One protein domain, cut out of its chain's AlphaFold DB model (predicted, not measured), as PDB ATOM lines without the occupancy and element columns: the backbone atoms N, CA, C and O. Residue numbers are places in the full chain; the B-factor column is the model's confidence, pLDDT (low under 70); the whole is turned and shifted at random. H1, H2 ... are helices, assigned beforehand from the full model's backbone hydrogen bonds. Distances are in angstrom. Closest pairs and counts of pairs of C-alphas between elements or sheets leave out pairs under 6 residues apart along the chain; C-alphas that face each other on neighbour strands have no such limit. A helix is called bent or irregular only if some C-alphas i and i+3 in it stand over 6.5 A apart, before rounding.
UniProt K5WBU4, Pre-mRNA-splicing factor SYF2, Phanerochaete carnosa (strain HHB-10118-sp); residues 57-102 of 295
ATOM      1  N   SER A  57     -13.789 -66.598  35.312       94.06
ATOM      2  CA  SER A  57     -13.643 -65.993  33.985       94.06
ATOM      3  C   SER A  57     -14.811 -66.342  33.058       94.06
ATOM      4  O   SER A  57     -15.340 -65.465  32.383       94.06
ATOM      5  N   ALA A  58     -15.304 -67.586  33.069       94.38
ATOM      6  CA  ALA A  58     -16.474 -67.968  32.277       94.38
ATOM      7  C   ALA A  58     -17.753 -67.215  32.699       94.38
ATOM      8  O   ALA A  58     -18.554 -66.818  31.848       94.38
ATOM      9  N   LEU A  59     -17.952 -66.999  34.004       95.50
ATOM     10  CA  LEU A  59     -19.079 -66.220  34.528       95.50
ATOM     11  C   LEU A  59     -18.949 -64.730  34.204       95.50
ATOM     12  O   LEU A  59     -19.935 -64.110  33.808       95.50
ATOM     13  N   GLU A  60     -17.750 -64.167  34.341       95.38
ATOM     14  CA  GLU A  60     -17.447 -62.779  33.991       95.38
ATOM     15  C   GLU A  60     -17.658 -62.530  32.499       95.38
ATOM     16  O   GLU A  60     -18.362 -61.590  32.148       95.38
ATOM     17  N   ASN A  61     -17.186 -63.426  31.630       93.38
ATOM     18  CA  ASN A  61     -17.405 -63.340  30.185       93.38
ATOM     19  C   ASN A  61     -18.898 -63.387  29.835       93.38
ATOM     20  O   ASN A  61     -19.387 -62.583  29.043       93.38
ATOM     21  N   ARG A  62     -19.664 -64.288  30.468       94.44
ATOM     22  CA  ARG A  62     -21.122 -64.347  30.282       94.44
ATOM     23  C   ARG A  62     -21.799 -63.059  30.754       94.44
ATOM     24  O   ARG A  62     -22.717 -62.577  30.093       94.44
ATOM     25  N   LYS A  63     -21.374 -62.519  31.895       96.56
ATOM     26  CA  LYS A  63     -21.906 -61.271  32.448       96.56
ATOM     27  C   LYS A  63     -21.598 -60.094  31.523       96.56
ATOM     28  O   LYS A  63     -22.513 -59.342  31.214       96.56
ATOM     29  N   GLN A  64     -20.368 -59.987  31.024       94.69
ATOM     30  CA  GLN A  64     -19.952 -58.953  30.076       94.69
ATOM     31  C   GLN A  64     -20.750 -59.022  28.770       94.69
ATOM     32  O   GLN A  64     -21.262 -57.997  28.337       94.69
ATOM     33  N   LEU A  65     -20.960 -60.217  28.208       94.00
ATOM     34  CA  LEU A  65     -21.762 -60.397  26.992       94.00
ATOM     35  C   LEU A  65     -23.219 -59.954  27.200       94.00
ATOM     36  O   LEU A  65     -23.800 -59.258  26.364       94.00
ATOM     37  N   VAL A  66     -23.823 -60.318  28.338       94.62
ATOM     38  CA  VAL A  66     -25.177 -59.860  28.684       94.62
ATOM     39  C   VAL A  66     -25.194 -58.345  28.876       94.62
ATOM     40  O   VAL A  66     -26.046 -57.683  28.290       94.62
ATOM     41  N   GLU A  67     -24.252 -57.780  29.629       92.12
ATOM     42  CA  GLU A  67     -24.150 -56.336  29.845       92.12
ATOM     43  C   GLU A  67     -23.990 -55.566  28.536       92.12
ATOM     44  O   GLU A  67     -24.704 -54.591  28.324       92.12
ATOM     45  N   GLU A  68     -23.120 -56.012  27.638       91.75
ATOM     46  CA  GLU A  68     -22.936 -55.424  26.315       91.75
ATOM     47  C   GLU A  68     -24.236 -55.480  25.508       91.75
ATOM     48  O   GLU A  68     -24.687 -54.458  24.996       91.75
ATOM     49  N   SER A  69     -24.922 -56.628  25.502       90.38
ATOM     50  CA  SER A  69     -26.217 -56.757  24.826       90.38
ATOM     51  C   SER A  69     -27.298 -55.846  25.427       90.38
ATOM     52  O   SER A  69     -28.151 -55.331  24.705       90.38
ATOM     53  N   THR A  70     -27.277 -55.618  26.745       87.50
ATOM     54  CA  THR A  70     -28.218 -54.712  27.420       87.50
ATOM     55  C   THR A  70     -27.880 -53.245  27.169       87.50
ATOM     56  O   THR A  70     -28.785 -52.456  26.913       87.50
ATOM     57  N   LYS A  71     -26.590 -52.885  27.161       85.94
ATOM     58  CA  LYS A  71     -26.093 -51.545  26.824       85.94
ATOM     59  C   LYS A  71     -26.389 -51.209  25.363       85.94
ATOM     60  O   LYS A  71     -26.838 -50.107  25.085       85.94
ATOM     61  N   ALA A  72     -26.240 -52.171  24.452       84.50
ATOM     62  CA  ALA A  72     -26.579 -52.012  23.040       84.50
ATOM     63  C   ALA A  72     -28.087 -51.802  22.809       84.50
ATOM     64  O   ALA A  72     -28.481 -51.076  21.899       84.50
ATOM     65  N   LYS A  73     -28.943 -52.410  23.641       83.00
ATOM     66  CA  LYS A  73     -30.404 -52.216  23.589       83.00
ATOM     67  C   LYS A  73     -30.861 -50.900  24.218       83.00
ATOM     68  O   LYS A  73     -31.950 -50.437  23.896       83.00
ATOM     69  N   PHE A  74     -30.049 -50.298  25.085       82.69
ATOM     70  CA  PHE A  74     -30.400 -49.079  25.800       82.69
ATOM     71  C   PHE A  74     -30.407 -47.867  24.866       82.69
ATOM     72  O   PHE A  74     -29.379 -47.278  24.536       82.69
ATOM     73  N   THR A  75     -31.601 -47.471  24.438       89.88
ATOM     74  CA  THR A  75     -31.779 -46.295  23.576       89.88
ATOM     75  C   THR A  75     -31.881 -45.002  24.390       89.88
ATOM     76  O   THR A  75     -32.297 -45.003  25.549       89.88
ATOM     77  N   ALA A  76     -31.627 -43.849  23.761       86.75
ATOM     78  CA  ALA A  76     -31.820 -42.535  24.393       86.75
ATOM     79  C   ALA A  76     -33.253 -42.322  24.934       86.75
ATOM     80  O   ALA A  76     -33.463 -41.643  25.940       86.75
ATOM     81  N   ARG A  77     -34.262 -42.941  24.301       85.69
ATOM     82  CA  ARG A  77     -35.659 -42.894  24.759       85.69
ATOM     83  C   ARG A  77     -35.874 -43.704  26.038       85.69
ATOM     84  O   ARG A  77     -36.639 -43.277  26.905       85.69
ATOM     85  N   GLU A  78     -35.232 -44.861  26.148       87.12
ATOM     86  CA  GLU A  78     -35.262 -45.684  27.358       87.12
ATOM     87  C   GLU A  78     -34.494 -45.022  28.498       87.12
ATOM     88  O   GLU A  78     -35.000 -44.995  29.618       87.12
ATOM     89  N   ALA A  79     -33.368 -44.369  28.201       90.25
ATOM     90  CA  ALA A  79     -32.636 -43.550  29.161       90.25
ATOM     91  C   ALA A  79     -33.513 -42.466  29.786       90.25
ATOM     92  O   ALA A  79     -33.681 -42.422  31.004       90.25
ATOM     93  N   ALA A  80     -34.181 -41.669  28.949       91.19
ATOM     94  CA  ALA A  80     -35.098 -40.632  29.410       91.19
ATOM     95  C   ALA A  80     -36.334 -41.199  30.140       91.19
ATOM     96  O   ALA A  80     -36.985 -40.501  30.919       91.19
ATOM     97  N   ARG A  81     -36.728 -42.454  29.877       93.88
ATOM     98  CA  ARG A  81     -37.795 -43.134  30.631       93.88
ATOM     99  C   ARG A  81     -37.305 -43.553  32.015       93.88
ATOM    100  O   ARG A  81     -38.007 -43.277  32.984       93.88
ATOM    101  N   LEU A  82     -36.134 -44.184  32.108       92.06
ATOM    102  CA  LEU A  82     -35.546 -44.593  33.383       92.06
ATOM    103  C   LEU A  82     -35.219 -43.385  34.258       92.06
ATOM    104  O   LEU A  82     -35.503 -43.415  35.445       92.06
ATOM    105  N   GLU A  83     -34.696 -42.301  33.689       92.88
ATOM    106  CA  GLU A  83     -34.432 -41.065  34.432       92.88
ATOM    107  C   GLU A  83     -35.718 -40.477  35.028       92.88
ATOM    108  O   GLU A  83     -35.748 -40.113  36.200       92.88
ATOM    109  N   ARG A  84     -36.821 -40.456  34.263       94.62
ATOM    110  CA  ARG A  84     -38.134 -40.040  34.783       94.62
ATOM    111  C   ARG A  84     -38.633 -40.956  35.898       94.62
ATOM    112  O   ARG A  84     -39.201 -40.460  36.863       94.62
ATOM    113  N   GLN A  85     -38.429 -42.269  35.775       94.81
ATOM    114  CA  GLN A  85     -38.784 -43.225  36.829       94.81
ATOM    115  C   GLN A  85     -37.928 -43.039  38.084       94.81
ATOM    116  O   GLN A  85     -38.473 -43.073  39.179       94.81
ATOM    117  N   ARG A  86     -36.621 -42.789  37.935       96.00
ATOM    118  CA  ARG A  86     -35.705 -42.491  39.045       96.00
ATOM    119  C   ARG A  86     -36.098 -41.206  39.762       96.00
ATOM    120  O   ARG A  86     -36.329 -41.256  40.958       96.00
ATOM    121  N   LYS A  87     -36.300 -40.109  39.028       95.50
ATOM    122  CA  LYS A  87     -36.777 -38.834  39.591       95.50
ATOM    123  C   LYS A  87     -38.116 -38.987  40.312       95.50
ATOM    124  O   LYS A  87     -38.312 -38.398  41.363       95.50
ATOM    125  N   LEU A  88     -39.034 -39.791  39.770       94.62
ATOM    126  CA  LEU A  88     -40.305 -40.096  40.432       94.62
ATOM    127  C   LEU A  88     -40.090 -40.913  41.712       94.62
ATOM    128  O   LEU A  88     -40.699 -40.619  42.732       94.62
ATOM    129  N   ALA A  89     -39.227 -41.928  41.681       94.81
ATOM    130  CA  ALA A  89     -38.909 -42.718  42.866       94.81
ATOM    131  C   ALA A  89     -38.245 -41.856  43.952       94.81
ATOM    132  O   ALA A  89     -38.613 -41.963  45.115       94.81
ATOM    133  N   GLU A  90     -37.330 -40.963  43.576       92.75
ATOM    134  CA  GLU A  90     -36.695 -39.994  44.473       92.75
ATOM    135  C   GLU A  90     -37.720 -39.032  45.076       92.75
ATOM    136  O   GLU A  90     -37.724 -38.838  46.288       92.75
ATOM    137  N   THR A  91     -38.637 -38.474  44.279       90.31
ATOM    138  CA  THR A  91     -39.663 -37.559  44.803       90.31
ATOM    139  C   THR A  91     -40.652 -38.266  45.725       90.31
ATOM    140  O   THR A  91     -41.070 -37.671  46.716       90.31
ATOM    141  N   LEU A  92     -41.007 -39.524  45.438       92.12
ATOM    142  CA  LEU A  92     -41.832 -40.346  46.324       92.12
ATOM    143  C   LEU A  92     -41.095 -40.707  47.614       92.12
ATOM    144  O   LEU A  92     -41.698 -40.644  48.680       92.12
ATOM    145  N   ARG A  93     -39.801 -41.042  47.532       91.31
ATOM    146  CA  ARG A  93     -38.984 -41.337  48.713       91.31
ATOM    147  C   ARG A  93     -38.853 -40.107  49.602       91.31
ATOM    148  O   ARG A  93     -39.156 -40.185  50.779       91.31
ATOM    149  N   LEU A  94     -38.498 -38.958  49.025       88.81
ATOM    150  CA  LEU A  94     -38.438 -37.683  49.740       88.81
ATOM    151  C   LEU A  94     -39.787 -37.309  50.358       88.81
ATOM    152  O   LEU A  94     -39.822 -36.737  51.443       88.81
ATOM    153  N   LYS A  95     -40.894 -37.637  49.679       90.06
ATOM    154  CA  LYS A  95     -42.233 -37.426  50.221       90.06
ATOM    155  C   LYS A  95     -42.508 -38.310  51.438       90.06
ATOM    156  O   LYS A  95     -42.953 -37.784  52.449       90.06
ATOM    157  N   ALA A  96     -42.186 -39.600  51.367       91.75
ATOM    158  CA  ALA A  96     -42.309 -40.511  52.503       91.75
ATOM    159  C   ALA A  96     -41.408 -40.086  53.682       91.75
ATOM    160  O   ALA A  96     -41.887 -39.981  54.807       91.75
ATOM    161  N   ASP A  97     -40.144 -39.741  53.407       90.31
ATOM    162  CA  ASP A  97     -39.173 -39.275  54.409       90.31
ATOM    163  C   ASP A  97     -39.626 -37.964  55.093       90.31
ATOM    164  O   ASP A  97     -39.238 -37.672  56.225       90.31
ATOM    165  N   ALA A  98     -40.395 -37.116  54.403       87.75
ATOM    166  CA  ALA A  98     -40.936 -35.875  54.958       87.75
ATOM    167  C   ALA A  98     -42.258 -36.089  55.715       87.75
ATOM    168  O   ALA A  98     -42.459 -35.451  56.744       87.75
ATOM    169  N   GLU A  99     -43.114 -37.015  55.268       86.12
ATOM    170  CA  GLU A  99     -44.314 -37.438  56.006       86.12
ATOM    171  C   GLU A  99     -43.941 -38.085  57.352       86.12
ATOM    172  O   GLU A  99     -44.558 -37.768  58.365       86.12
ATOM    173  N   GLU A 100     -42.885 -38.910  57.394       89.44
ATOM    174  CA  GLU A 100     -42.360 -39.503  58.637       89.44
ATOM    175  C   GLU A 100     -41.792 -38.442  59.597       89.44
ATOM    176  O   GLU A 100     -41.978 -38.533  60.811       89.44
ATOM    177  N   ARG A 101     -41.148 -37.397  59.060       88.44
ATOM    178  CA  ARG A 101     -40.642 -36.252  59.841       88.44
ATOM    179  C   ARG A 101     -41.720 -35.223  60.203       88.44
ATOM    180  O   ARG A 101     -41.452 -34.340  61.014       88.44
ATOM    181  N   GLY A 102     -42.921 -35.318  59.628       87.69
ATOM    182  CA  GLY A 102     -43.995 -34.336  59.802       87.69
ATOM    183  C   GLY A 102     -43.718 -32.976  59.143       87.69
ATOM    184  O   GLY A 102     -44.280 -31.965  59.565       87.69
TER     185      GLY A 102
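AT A GLANCE: This is residues 57 to 102 of the 295 residues of the protein "Pre-mRNA-splicing factor SYF2" of Phanerochaete carnosa (strain HHB-10118-sp) (UniProt K5WBU4). Two helices, H1 and then the longer H2, form the arms of an open L, with a short turn at residues 74 and 75 making the corner. The arms spread from that corner without packing on each other, and the whole lies flat. The printed part has 46 residues with two named helices, in the order H1, H2, and no named strand; the class is all helix. It is extended, with a radius of gyration of the C-alphas of 17.1 A, and spans 51 by 27 by 5 A.

HOW THE PARTS SIT: Start at Ser 57 and read along H1, residues 57 to 73: z falls from 33.985 at C-alpha 57 to 23.589 at C-alpha 73. Phe 74 and Thr 75 are the two residues of the tight link to H2, residues 76 to 101. Along H2, z rises from 24.393 at C-alpha 76 to 59.841 at C-alpha 101. H1 and H2 are apart, with no C-alpha of the one within 8 A of the other. In both H1 and H2, every backbone O i to N i+4 pair is within hydrogen-bond range.

IN THESE COORDINATES: Find C-alpha 57 at (-13.643, -65.993, 33.985); from there H1 runs 24.1 A to C-alpha 73 at (-30.404, -52.216, 23.589). Pick up H2 at C-alpha 76, at (-31.820, -42.535, 24.393), and go 37.1 A to C-alpha 101 at (-40.642, -36.252, 59.841). Neither helix is bent.

THE WHOLE: The two C-alphas farthest apart are those of Ala 58 and Gly 102, 51.4 A. Residues 57 to 102 stand free: no C-alphas 8 or more residues apart along the chain come within 10 A. The printed part has no cut and no long link. In the B-factor column you will find a mean pLDDT of 91.1 for the printed part of this model, and no printed residue is under 70.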